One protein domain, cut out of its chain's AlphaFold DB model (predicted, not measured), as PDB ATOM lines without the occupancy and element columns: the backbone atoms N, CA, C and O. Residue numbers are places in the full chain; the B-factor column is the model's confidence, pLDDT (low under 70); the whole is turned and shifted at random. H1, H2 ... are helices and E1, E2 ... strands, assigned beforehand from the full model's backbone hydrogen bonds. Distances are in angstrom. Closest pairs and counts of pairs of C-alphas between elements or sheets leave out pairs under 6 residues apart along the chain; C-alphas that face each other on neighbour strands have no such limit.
ATOM      1  N   PRO A  94     304.135 281.258 304.890       83.25
ATOM      2  CA  PRO A  94     304.560 280.718 306.169       83.25
ATOM      3  C   PRO A  94     305.854 281.358 306.679       83.25
ATOM      4  O   PRO A  94     306.907 281.235 306.048       83.25
ATOM      5  N   ASP A  95     305.786 281.943 307.872       71.19
ATOM      6  CA  ASP A  95     306.961 282.392 308.613       71.19
ATOM      7  C   ASP A  95     307.663 281.185 309.241       71.19
ATOM      8  O   ASP A  95     307.133 280.494 310.113       71.19
ATOM      9  N   THR A  96     308.879 280.891 308.789       64.31
ATOM     10  CA  THR A  96     309.656 279.734 309.259       64.31
ATOM     11  C   THR A  96     310.467 280.014 310.524       64.31
ATOM     12  O   THR A  96     311.222 279.148 310.967       64.31
ATOM     13  N   GLY A  97     310.342 281.207 311.122       58.41
ATOM     14  CA  GLY A  97     311.078 281.645 312.320       58.41
ATOM     15  C   GLY A  97     312.596 281.790 312.125       58.41
ATOM     16  O   GLY A  97     313.264 282.430 312.929       58.41
ATOM     17  N   ASN A  98     313.146 281.235 311.042       57.19
ATOM     18  CA  ASN A  98     314.535 281.347 310.639       57.19
ATOM     19  C   ASN A  98     314.587 281.682 309.135       57.19
ATOM     20  O   ASN A  98     314.164 280.852 308.329       57.19
ATOM     21  N   PRO A  99     315.148 282.839 308.736       57.03
ATOM     22  CA  PRO A  99     315.199 283.273 307.336       57.03
ATOM     23  C   PRO A  99     316.014 282.335 306.431       57.03
ATOM     24  O   PRO A  99     315.936 282.424 305.210       57.03
ATOM     25  N   SER A 100     316.800 281.422 307.012       52.38
ATOM     26  CA  SER A 100     317.593 280.439 306.266       52.38
ATOM     27  C   SER A 100     316.862 279.115 306.025       52.38
ATOM     28  O   SER A 100     317.367 278.273 305.282       52.38
ATOM     29  N   ARG A 101     315.690 278.910 306.646       64.94
ATOM     30  CA  ARG A 101     314.904 277.680 306.530       64.94
ATOM     31  C   ARG A 101     313.703 277.927 305.629       64.94
ATOM     32  O   ARG A 101     312.854 278.762 305.913       64.94
ATOM     33  N   HIS A 102     313.631 277.173 304.549       72.19
ATOM     34  CA  HIS A 102     312.508 277.181 303.625       72.19
ATOM     35  C   HIS A 102     311.307 276.421 304.235       72.19
ATOM     36  O   HIS A 102     311.502 275.462 304.990       72.19
ATOM     37  N   PRO A 103     310.063 276.834 303.943       86.62
ATOM     38  CA  PRO A 103     308.867 276.213 304.513       86.62
ATOM     39  C   PRO A 103     308.621 274.827 303.922       86.62
ATOM     40  O   PRO A 103     308.922 274.595 302.761       86.62
ATOM     41  N   THR A 104     308.047 273.897 304.684       88.62
ATOM     42  CA  THR A 104     307.733 272.551 304.156       88.62
ATOM     43  C   THR A 104     306.558 272.587 303.160       88.62
ATOM     44  O   THR A 104     305.750 273.519 303.214       88.62
ATOM     45  N   PRO A 105     306.367 271.561 302.300       91.00
ATOM     46  CA  PRO A 105     305.209 271.479 301.401       91.00
ATOM     47  C   PRO A 105     303.871 271.627 302.130       91.00
ATOM     48  O   PRO A 105     302.962 272.313 301.660       91.00
ATOM     49  N   TYR A 106     303.772 271.001 303.305       90.69
ATOM     50  CA  TYR A 106     302.606 271.070 304.179       90.69
ATOM     51  C   TYR A 106     302.387 272.476 304.728       90.69
ATOM     52  O   TYR A 106     301.255 272.944 304.778       90.69
ATOM     53  N   GLN A 107     303.467 273.174 305.076       89.94
ATOM     54  CA  GLN A 107     303.416 274.530 305.610       89.94
ATOM     55  C   GLN A 107     303.023 275.560 304.538       89.94
ATOM     56  O   GLN A 107     302.221 276.444 304.820       89.94
ATOM     57  N   ILE A 108     303.504 275.409 303.296       89.81
ATOM     58  CA  ILE A 108     303.154 276.289 302.161       89.81
ATOM     59  C   ILE A 108     301.653 276.248 301.875       89.81
ATOM     60  O   ILE A 108     301.020 277.284 301.680       89.81
ATOM     61  N   PHE A 109     301.060 275.053 301.876       90.56
ATOM     62  CA  PHE A 109     299.615 274.918 301.715       90.56
ATOM     63  C   PHE A 109     298.848 274.948 303.041       90.56
ATOM     64  O   PHE A 109     297.638 274.734 303.011       90.56
ATOM     65  N   ASN A 110     299.517 275.208 304.174       88.62
ATOM     66  CA  ASN A 110     299.002 275.034 305.539       88.62
ATOM     67  C   ASN A 110     297.923 273.926 305.597       88.62
ATOM     68  O   ASN A 110     296.728 274.136 305.793       88.62
ATOM     69  N   LEU A 111     298.402 272.728 305.248       89.50
ATOM     70  CA  LEU A 111     297.690 271.459 305.257       89.50
ATOM     71  C   LEU A 111     298.309 270.589 306.348       89.50
ATOM     72  O   LEU A 111     299.530 270.448 306.409       89.50
ATOM     73  N   ALA A 112     297.475 269.951 307.168       87.50
ATOM     74  CA  ALA A 112     297.960 268.941 308.099       87.50
ATOM     75  C   ALA A 112     298.514 267.717 307.330       87.50
ATOM     76  O   ALA A 112     297.949 267.351 306.291       87.50
ATOM     77  N   PRO A 113     299.553 267.023 307.839       86.81
ATOM     78  CA  PRO A 113     300.127 265.842 307.183       86.81
ATOM     79  C   PRO A 113     299.125 264.715 306.906       86.81
ATOM     80  O   PRO A 113     299.310 263.957 305.960       86.81
ATOM     81  N   SER A 114     298.035 264.627 307.671       86.94
ATOM     82  CA  SER A 114     296.951 263.652 307.485       86.94
ATOM     83  C   SER A 114     295.772 264.162 306.640       86.94
ATOM     84  O   SER A 114     294.895 263.379 306.286       86.94
ATOM     85  N   ALA A 115     295.723 265.453 306.295       88.00
ATOM     86  CA  ALA A 115     294.585 266.042 305.587       88.00
ATOM     87  C   ALA A 115     294.596 265.707 304.081       88.00
ATOM     88  O   ALA A 115     295.670 265.652 303.470       88.00
ATOM     89  N   PRO A 116     293.432 265.523 303.430       90.31
ATOM     90  CA  PRO A 116     293.370 265.321 301.985       90.31
ATOM     91  C   PRO A 116     293.877 266.558 301.228       90.31
ATOM     92  O   PRO A 116     293.633 267.698 301.618       90.31
ATOM     93  N   TYR A 117     294.597 266.333 300.128       92.06
ATOM     94  CA  TYR A 117     295.134 267.421 299.313       92.06
ATOM     95  C   TYR A 117     294.027 268.105 298.496       92.06
ATOM     96  O   TYR A 117     293.271 267.437 297.792       92.06
ATOM     97  N   SER A 118     293.975 269.440 298.524       90.12
ATOM     98  CA  SER A 118     293.058 270.245 297.707       90.12
ATOM     99  C   SER A 118     293.817 271.240 296.834       90.12
ATOM    100  O   SER A 118     294.718 271.940 297.294       90.12
ATOM    101  N   LYS A 119     293.408 271.355 295.565       92.19
ATOM    102  CA  LYS A 119     294.005 272.303 294.608       92.19
ATOM    103  C   LYS A 119     293.588 273.757 294.841       92.19
ATOM    104  O   LYS A 119     294.176 274.639 294.226       92.19
ATOM    105  N   ARG A 120     292.603 274.024 295.709       90.75
ATOM    106  CA  ARG A 120     292.065 275.376 295.938       90.75
ATOM    107  C   ARG A 120     293.169 276.362 296.323       90.75
ATOM    108  O   ARG A 120     293.451 277.287 295.571       90.75
ATOM    109  N   ARG A 121     293.885 276.070 297.411       89.44
ATOM    110  CA  ARG A 121     294.968 276.929 297.902       89.44
ATOM    111  C   ARG A 121     296.145 277.024 296.937       89.44
ATOM    112  O   ARG A 121     296.778 278.067 296.838       89.44
ATOM    113  N   PHE A 122     296.419 275.956 296.188       92.94
ATOM    114  CA  PHE A 122     297.401 276.007 295.109       92.94
ATOM    115  C   PHE A 122     297.024 277.052 294.056       92.94
ATOM    116  O   PHE A 122     297.862 277.880 293.710       92.94
ATOM    117  N   TYR A 123     295.775 277.067 293.585       93.50
ATOM    118  CA  TYR A 123     295.332 278.072 292.620       93.50
ATOM    119  C   TYR A 123     295.417 279.493 293.178       93.50
ATOM    120  O   TYR A 123     295.794 280.402 292.441       93.50
ATOM    121  N   ASP A 124     295.114 279.684 294.460       90.75
ATOM    122  CA  ASP A 124     295.175 281.000 295.097       90.75
ATOM    123  C   ASP A 124     296.621 281.510 295.217       90.75
ATOM    124  O   ASP A 124     296.910 282.643 294.826       90.75
ATOM    125  N   LEU A 125     297.556 280.653 295.643       90.06
ATOM    126  CA  LEU A 125     298.982 280.990 295.736       90.06
ATOM    127  C   LEU A 125     299.634 281.175 294.360       90.06
ATOM    128  O   LEU A 125     300.439 282.085 294.185       90.06
ATOM    129  N   VAL A 126     299.272 280.360 293.362       91.12
ATOM    130  CA  VAL A 126     299.752 280.540 291.980       91.12
ATOM    131  C   VAL A 126     299.276 281.869 291.428       91.12
ATOM    132  O   VAL A 126     300.074 282.601 290.852       91.12
ATOM    133  N   LYS A 127     297.998 282.211 291.632       88.88
ATOM    134  CA  LYS A 127     297.505 283.537 291.268       88.88
ATOM    135  C   LYS A 127     298.321 284.596 291.988       88.88
ATOM    136  O   LYS A 127     298.710 285.546 291.330       88.88
ATOM    137  N   LEU A 128     298.584 284.466 293.287       86.62
ATOM    138  CA  LEU A 128     299.298 285.474 294.075       86.62
ATOM    139  C   LEU A 128     300.748 285.702 293.608       86.62
ATOM    140  O   LEU A 128     301.141 286.854 293.446       86.62
ATOM    141  N   TYR A 129     301.503 284.631 293.347       86.12
ATOM    142  CA  TYR A 129     302.947 284.674 293.071       86.12
ATOM    143  C   TYR A 129     303.324 284.491 291.589       86.12
ATOM    144  O   TYR A 129     304.480 284.219 291.280       86.12
ATOM    145  N   HIS A 130     302.387 284.613 290.646       85.69
ATOM    146  CA  HIS A 130     302.701 284.430 289.223       85.69
ATOM    147  C   HIS A 130     303.684 285.502 288.699       85.69
ATOM    148  O   HIS A 130     303.434 286.690 288.929       85.69
ATOM    149  N   PRO A 131     304.733 285.139 287.930       82.88
ATOM    150  CA  PRO A 131     305.703 286.101 287.394       82.88
ATOM    151  C   PRO A 131     305.056 287.169 286.501       82.88
ATOM    152  O   PRO A 131     305.390 288.337 286.613       82.88
ATOM    153  N   ASP A 132     304.053 286.831 285.689       78.00
ATOM    154  CA  ASP A 132     303.407 287.817 284.798       78.00
ATOM    155  C   ASP A 132     302.679 288.958 285.537       78.00
ATOM    156  O   ASP A 132     302.327 289.973 284.930       78.00
ATOM    157  N   ARG A 133     302.464 288.836 286.855       69.75
ATOM    158  CA  ARG A 133     301.896 289.923 287.667       69.75
ATOM    159  C   ARG A 133     302.903 291.039 287.946       69.75
ATOM    160  O   ARG A 133     302.480 292.132 288.308       69.75
ATOM    161  N   THR A 134     304.202 290.807 287.739       60.12
ATOM    162  CA  THR A 134     305.257 291.799 288.001       60.12
ATOM    163  C   THR A 134     305.387 292.855 286.897       60.12
ATOM    164  O   THR A 134     306.043 293.868 287.112       60.12
ATOM    165  N   SER A 135     304.732 292.673 285.742       54.84
ATOM    166  CA  SER A 135     304.911 293.521 284.547       54.84
ATOM    167  C   SER A 135     303.886 294.655 284.383       54.84
ATOM    168  O   SER A 135     303.949 295.397 283.406       54.84
ATOM    169  N   GLU A 145     313.146 297.211 292.754       57.66
ATOM    170  CA  GLU A 145     312.884 295.758 292.681       57.66
ATOM    171  C   GLU A 145     311.783 295.243 293.639       57.66
ATOM    172  O   GLU A 145     311.719 294.056 293.942       57.66
ATOM    173  N   ILE A 146     310.931 296.126 294.163       60.47
ATOM    174  CA  ILE A 146     310.013 295.890 295.272       60.47
ATOM    175  C   ILE A 146     308.572 295.857 294.741       60.47
ATOM    176  O   ILE A 146     308.008 296.880 294.352       60.47
ATOM    177  N   HIS A 147     307.945 294.684 294.774       64.88
ATOM    178  CA  HIS A 147     306.553 294.456 294.389       64.88
ATOM    179  C   HIS A 147     305.633 294.478 295.605       64.88
ATOM    180  O   HIS A 147     305.931 293.864 296.622       64.88
ATOM    181  N   THR A 148     304.482 295.146 295.500       64.06
ATOM    182  CA  THR A 148     303.487 295.180 296.584       64.06
ATOM    183  C   THR A 148     302.382 294.163 296.299       64.06
ATOM    184  O   THR A 148     301.685 294.269 295.288       64.06
ATOM    185  N   LEU A 149     302.225 293.162 297.166       68.38
ATOM    186  CA  LEU A 149     301.127 292.199 297.102       68.38
ATOM    187  C   LEU A 149     299.788 292.848 297.505       68.38
ATOM    188  O   LEU A 149     299.782 293.851 298.219       68.38
ATOM    189  N   PRO A 150     298.637 292.244 297.135       61.28
ATOM    190  CA  PRO A 150     297.301 292.710 297.532       61.28
ATOM    191  C   PRO A 150     297.098 292.895 299.046       61.28
ATOM    192  O   PRO A 150     296.203 293.624 299.454       61.28
ATOM    193  N   HIS A 151     297.935 292.256 299.867       60.34
ATOM    194  CA  HIS A 151     297.906 292.317 301.330       60.34
ATOM    195  C   HIS A 151     298.885 293.352 301.921       60.34
ATOM    196  O   HIS A 151     299.127 293.356 303.122       60.34
ATOM    197  N   GLY A 152     299.486 294.216 301.092       60.50
ATOM    198  CA  GLY A 152     300.425 295.256 301.529       60.50
ATOM    199  C   GLY A 152     301.863 294.779 301.773       60.50
ATOM    200  O   GLY A 152     302.731 295.604 302.049       60.50
ATOM    201  N   GLU A 153     302.145 293.479 301.632       69.88
ATOM    202  CA  GLU A 153     303.497 292.914 301.741       69.88
ATOM    203  C   GLU A 153     304.357 293.345 300.541       69.88
ATOM    204  O   GLU A 153     303.962 293.174 299.385       69.88
ATOM    205  N   ARG A 154     305.534 293.915 300.820       69.88
ATOM    206  CA  ARG A 154     306.527 294.320 299.818       69.88
ATOM    207  C   ARG A 154     307.573 293.220 299.658       69.88
ATOM    208  O   ARG A 154     308.289 292.927 300.607       69.88
ATOM    209  N   LEU A 155     307.668 292.639 298.467       74.81
ATOM    210  CA  LEU A 155     308.533 291.501 298.147       74.81
ATOM    211  C   LEU A 155     309.453 291.814 296.977       74.81
ATOM    212  O   LEU A 155     309.017 292.441 296.012       74.81
ATOM    213  N   SER A 156     310.701 291.341 297.037       80.88
ATOM    214  CA  SER A 156     311.594 291.420 295.882       80.88
ATOM    215  C   SER A 156     311.072 290.551 294.729       80.88
ATOM    216  O   SER A 156     310.435 289.517 294.958       80.88
ATOM    217  N   GLN A 157     311.363 290.930 293.479       79.50
ATOM    218  CA  GLN A 157     311.112 290.078 292.304       79.50
ATOM    219  C   GLN A 157     311.744 288.690 292.473       79.50
ATOM    220  O   GLN A 157     311.148 287.675 292.104       79.50
ATOM    221  N   HIS A 158     312.940 288.652 293.060       78.38
ATOM    222  CA  HIS A 158     313.644 287.415 293.363       78.38
ATOM    223  C   HIS A 158     312.839 286.530 294.332       78.38
ATOM    224  O   HIS A 158     312.600 285.357 294.041       78.38
ATOM    225  N   ASP A 159     312.338 287.107 295.426       84.06
ATOM    226  CA  ASP A 159     311.574 286.382 296.449       84.06
ATOM    227  C   ASP A 159     310.235 285.873 295.906       84.06
ATOM    228  O   ASP A 159     309.813 284.759 296.209       84.06
ATOM    229  N   LEU A 160     309.565 286.660 295.056       85.50
ATOM    230  CA  LEU A 160     308.325 286.244 294.398       85.50
ATOM    231  C   LEU A 160     308.549 285.004 293.524       85.50
ATOM    232  O   LEU A 160     307.768 284.050 293.590       85.50
ATOM    233  N   LEU A 161     309.628 284.997 292.735       85.12
ATOM    234  CA  LEU A 161     309.996 283.854 291.899       85.12
ATOM    235  C   LEU A 161     310.354 282.626 292.739       85.12
ATOM    236  O   LEU A 161     309.972 281.510 292.381       85.12
ATOM    237  N   GLU A 162     311.061 282.810 293.852       85.44
ATOM    238  CA  GLU A 162     311.372 281.728 294.785       85.44
ATOM    239  C   GLU A 162     310.095 281.125 295.388       85.44
ATOM    240  O   GLU A 162     309.884 279.910 295.307       85.44
ATOM    241  N   ARG A 163     309.187 281.969 295.895       87.81
ATOM    242  CA  ARG A 163     307.892 281.539 296.443       87.81
ATOM    243  C   ARG A 163     307.060 280.794 295.398       87.81
ATOM    244  O   ARG A 163     306.526 279.723 295.688       87.81
ATOM    245  N   TYR A 164     307.016 281.287 294.161       89.25
ATOM    246  CA  TYR A 164     306.339 280.619 293.047       89.25
ATOM    247  C   TYR A 164     306.901 279.219 292.762       89.25
ATOM    248  O   TYR A 164     306.147 278.250 292.633       89.25
ATOM    249  N   ARG A 165     308.235 279.089 292.715       88.00
ATOM    250  CA  ARG A 165     308.914 277.798 292.509       88.00
ATOM    251  C   ARG A 165     308.573 276.807 293.622       88.00
ATOM    252  O   ARG A 165     308.244 275.657 293.327       88.00
ATOM    253  N   LEU A 166     308.584 277.256 294.876       87.75
ATOM    254  CA  LEU A 166     308.238 276.429 296.035       87.75
ATOM    255  C   LEU A 166     306.771 275.974 296.011       87.75
ATOM    256  O   LEU A 166     306.491 274.809 296.291       87.75
ATOM    257  N   VAL A 167     305.839 276.844 295.607       90.88
ATOM    258  CA  VAL A 167     304.413 276.498 295.451       90.88
ATOM    259  C   VAL A 167     304.219 275.380 294.422       90.88
ATOM    260  O   VAL A 167     303.475 274.428 294.671       90.88
ATOM    261  N   ILE A 168     304.913 275.449 293.283       90.75
ATOM    262  CA  ILE A 168     304.849 274.403 292.251       90.75
ATOM    263  C   ILE A 168     305.478 273.099 292.749       90.75
ATOM    264  O   ILE A 168     304.900 272.024 292.561       90.75
ATOM    265  N   ALA A 169     306.642 273.171 293.396       87.69
ATOM    266  CA  ALA A 169     307.315 271.998 293.945       87.69
ATOM    267  C   ALA A 169     306.431 271.281 294.980       87.69
ATOM    268  O   ALA A 169     306.207 270.073 294.874       87.69
ATOM    269  N   ALA A 170     305.837 272.035 295.910       90.19
ATOM    270  CA  ALA A 170     304.918 271.504 296.909       90.19
ATOM    271  C   ALA A 170     303.688 270.854 296.257       90.19
ATOM    272  O   ALA A 170     303.276 269.764 296.662       90.19
ATOM    273  N   HIS A 171     303.121 271.475 295.212       92.12
ATOM    274  CA  HIS A 171     302.006 270.897 294.454       92.12
ATOM    275  C   HIS A 171     302.384 269.546 293.849       92.12
ATOM    276  O   HIS A 171     301.631 268.581 293.967       92.12
ATOM    277  N   ASN A 172     303.560 269.445 293.235       89.25
ATOM    278  CA  ASN A 172     304.007 268.221 292.576       89.25
ATOM    279  C   ASN A 172     304.223 267.048 293.539       89.25
ATOM    280  O   ASN A 172     304.082 265.900 293.112       89.25
ATOM    281  N   ILE A 173     304.558 267.323 294.803       89.62
ATOM    282  CA  ILE A 173     304.696 266.305 295.854       89.62
ATOM    283  C   ILE A 173     303.322 265.928 296.411       89.62
ATOM    284  O   ILE A 173     302.977 264.751 296.439       89.62
ATOM    285  N   LEU A 174     302.523 266.917 296.821       90.62
ATOM    286  CA  LEU A 174     301.291 266.676 297.576       90.62
ATOM    287  C   LEU A 174     300.087 266.291 296.705       90.62
ATOM    288  O   LEU A 174     299.149 265.677 297.210       90.62
ATOM    289  N   SER A 175     300.107 266.608 295.406       90.88
ATOM    290  CA  SER A 175     299.024 266.256 294.474       90.88
ATOM    291  C   SER A 175     298.944 264.768 294.136       90.88
ATOM    292  O   SER A 175     297.860 264.292 293.803       90.88
ATOM    293  N   ASN A 176     300.056 264.030 294.214       88.31
ATOM    294  CA  ASN A 176     300.085 262.590 293.973       88.31
ATOM    295  C   ASN A 176     300.344 261.847 295.288       88.31
ATOM    296  O   ASN A 176     301.384 262.036 295.915       88.31
ATOM    297  N   HIS A 177     299.415 260.970 295.664       88.75
ATOM    298  CA  HIS A 177     299.494 260.147 296.868       88.75
ATOM    299  C   HIS A 177     300.794 259.330 296.988       88.75
ATOM    300  O   HIS A 177     301.347 259.257 298.082       88.75
ATOM    301  N   ASP A 178     301.342 258.800 295.890       88.00
ATOM    302  CA  ASP A 178     302.597 258.035 295.910       88.00
ATOM    303  C   ASP A 178     303.803 258.914 296.259       88.00
ATOM    304  O   ASP A 178     304.668 258.537 297.053       88.00
ATOM    305  N   LYS A 179     303.851 260.121 295.680       84.88
ATOM    306  CA  LYS A 179     304.918 261.099 295.931       84.88
ATOM    307  C   LYS A 179     304.818 261.669 297.335       84.88
ATOM    308  O   LYS A 179     305.839 261.817 297.999       84.88
ATOM    309  N   ARG A 180     303.594 261.921 297.796       90.56
ATOM    310  CA  ARG A 180     303.306 262.306 299.173       90.56
ATOM    311  C   ARG A 180     303.787 261.236 300.152       90.56
ATOM    312  O   ARG A 180     304.566 261.553 301.037       90.56
ATOM    313  N   ALA A 181     303.455 259.966 299.918       87.38
ATOM    314  CA  ALA A 181     303.919 258.862 300.757       87.38
ATOM    315  C   ALA A 181     305.451 258.685 300.721       87.38
ATOM    316  O   ALA A 181     306.061 258.335 301.729       87.38
ATOM    317  N   ALA A 182     306.101 258.909 299.574       82.44
ATOM    318  CA  ALA A 182     307.562 258.889 299.478       82.44
ATOM    319  C   ALA A 182     308.217 260.050 300.249       82.44
ATOM    320  O   ALA A 182     309.234 259.843 300.914       82.44
ATOM    321  N   TYR A 183     307.621 261.243 300.195       86.94
ATOM    322  CA  TYR A 183     308.036 262.393 300.993       86.94
ATOM    323  C   TYR A 183     307.838 262.137 302.492       86.94
ATOM    324  O   TYR A 183     308.760 262.355 303.269       86.94
ATOM    325  N   ASP A 184     306.697 261.586 302.901       89.50
ATOM    326  CA  ASP A 184     306.404 261.323 304.315       89.50
ATOM    327  C   ASP A 184     307.325 260.254 304.919       89.50
ATOM    328  O   ASP A 184     307.725 260.356 306.076       89.50
ATOM    329  N   ARG A 185     307.692 259.232 304.133       86.88
ATOM    330  CA  ARG A 185     308.578 258.150 304.593       86.88
ATOM    331  C   ARG A 185     310.055 258.528 304.597       86.88
ATOM    332  O   ARG A 185     310.786 258.083 305.476       86.88
ATOM    333  N   PHE A 186     310.505 259.281 303.592       82.56
ATOM    334  CA  PHE A 186     311.937 259.446 303.308       82.56
ATOM    335  C   PHE A 186     312.372 260.902 303.092       82.56
ATOM    336  O   PHE A 186     313.529 261.144 302.762       82.56
ATOM    337  N   GLY A 187     311.464 261.876 303.195       79.88
ATOM    338  CA  GLY A 187     311.725 263.275 302.833       79.88
ATOM    339  C   GLY A 187     311.988 263.483 301.336       79.88
ATOM    340  O   GLY A 187     312.524 264.513 300.930       79.88
ATOM    341  N   HIS A 188     311.658 262.500 300.492       70.06
ATOM    342  CA  HIS A 188     312.069 262.490 299.092       70.06
ATOM    343  C   HIS A 188     311.363 263.571 298.259       70.06
ATOM    344  O   HIS A 188     310.157 263.782 298.377       70.06
ATOM    345  N   GLY A 189     312.106 264.216 297.357       74.06
ATOM    346  CA  GLY A 189     311.561 265.171 296.385       74.06
ATOM    347  C   GLY A 189     311.443 266.619 296.869       74.06
ATOM    348  O   GLY A 189     311.073 267.474 296.069       74.06
ATOM    349  N   TRP A 190     311.794 266.908 298.124       81.81
ATOM    350  CA  TRP A 190     311.877 268.263 298.663       81.81
ATOM    351  C   TRP A 190     313.343 268.658 298.861       81.81
ATOM    352  O   TRP A 190     313.932 268.393 299.904       81.81
ATOM    353  N   THR A 191     313.963 269.229 297.831       64.81
ATOM    354  CA  THR A 191     315.345 269.717 297.900       64.81
ATOM    355  C   THR A 191     315.342 271.229 297.812       64.81
ATOM    356  O   THR A 191     314.766 271.811 296.896       64.81
ATOM    357  N   THR A 192     316.003 271.884 298.757       57.81
ATOM    358  CA  THR A 192     316.322 273.301 298.612       57.81
ATOM    359  C   THR A 192     317.824 273.482 298.630       57.81
ATOM    360  O   THR A 192     318.577 272.689 299.196       57.81
ATOM    361  N   VAL A 193     318.252 274.537 297.955       45.44
ATOM    362  CA  VAL A 193     319.631 274.818 297.547       45.44
ATOM    363  C   VAL A 193     320.623 274.910 298.727       45.44
ATOM    364  O   VAL A 193     321.829 274.913 298.502       45.44
ATOM    365  N   ARG A 194     320.167 274.931 299.991       46.31
ATOM    366  CA  ARG A 194     321.022 275.160 301.173       46.31
ATOM    367  C   ARG A 194     321.353 273.927 302.019       46.31
ATOM    368  O   ARG A 194     322.313 273.998 302.776       46.31
TER     369      ARG A 194
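What this domain is: This is residues 94 to 135 and 145 to 194 of the 398 residues of the protein "J domain-containing protein" of Carpinus fangiana (UniProt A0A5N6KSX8). One long helix, H4, forms the spine, with H2 side by side with it and running back the opposite way, and the short H1 packed on its later part. H5 turns across one end of H4 to make a corner, while the small hairpin of E1 and E2, with H3 nearby, is at the other end. The printed part has 92 residues, mostly helix by its named elements, in the order H1, H2, H3, E1, E2, H4, H5, with E1 and E2 antiparallel. It is compact, with a radius of gyration of the C-alphas of 13.7 A and spans of 40 by 29 by 20 A.

How they stand to each other: E1, residues 146 to 148, and E2, residues 154 to 156, form an antiparallel hairpin at 140 degrees; N 147 and O 155 are within hydrogen-bond range at 2.8 A. H4, residues 157 to 174, follows E2 directly and is the hub, touching four helices. H2, residues 119 to 129, touches H4 at a shallow tilt of 14 degrees, opposite ways; their closest C-alphas, of Tyr 129 and Tyr 164, are 5.3 A apart. H1, residues 105 to 108, touches residues 166 to 174 of H4 alone, closest at the C-alphas of Pro 105 and Ala 170, 4.5 A. H3, residues 131 to 135, touches residues 157 to 164 of H4 alone, closest at the C-alphas of Pro 131 and Leu 161, 6.6 A. H5, residues 177 to 186, touches H4 only at the corner, through residues 172 to 174 of H4, about perpendicular at 77 degrees; the closest C-alphas, of Leu 174 and Arg 180, are 5.1 A apart. Every O i to N i+4 pair is within hydrogen-bond range in H2, H4 and H5; H3 has 0 of 1, with 1 of 2 O i to N i+3 pairs, and H1 is too short for an i+4 pair.

Where its parts are: H4 runs 25.9 A from C-alpha 157 at (311.112, 290.078, 292.304) to C-alpha 174 at (301.291, 266.676, 297.576). H2 measures 15.3 A, and H5 14.0 A, ending at C-alpha 186 at (311.937, 259.446, 303.308).

The domain as a whole: The C-alphas farthest apart, of Ser 135 and Arg 185, are 40.8 A apart. Residues 136 to 144 are not printed, and C-alphas 135 and 145 are 11.6 A apart across the cut. Of the links that are printed whole, H1 to H2 is short and the others are tight. The mean pLDDT of the printed part is 80.0; residues 96 to 101, 133 to 135, 145 to 154 and 191 to 194 are under 70.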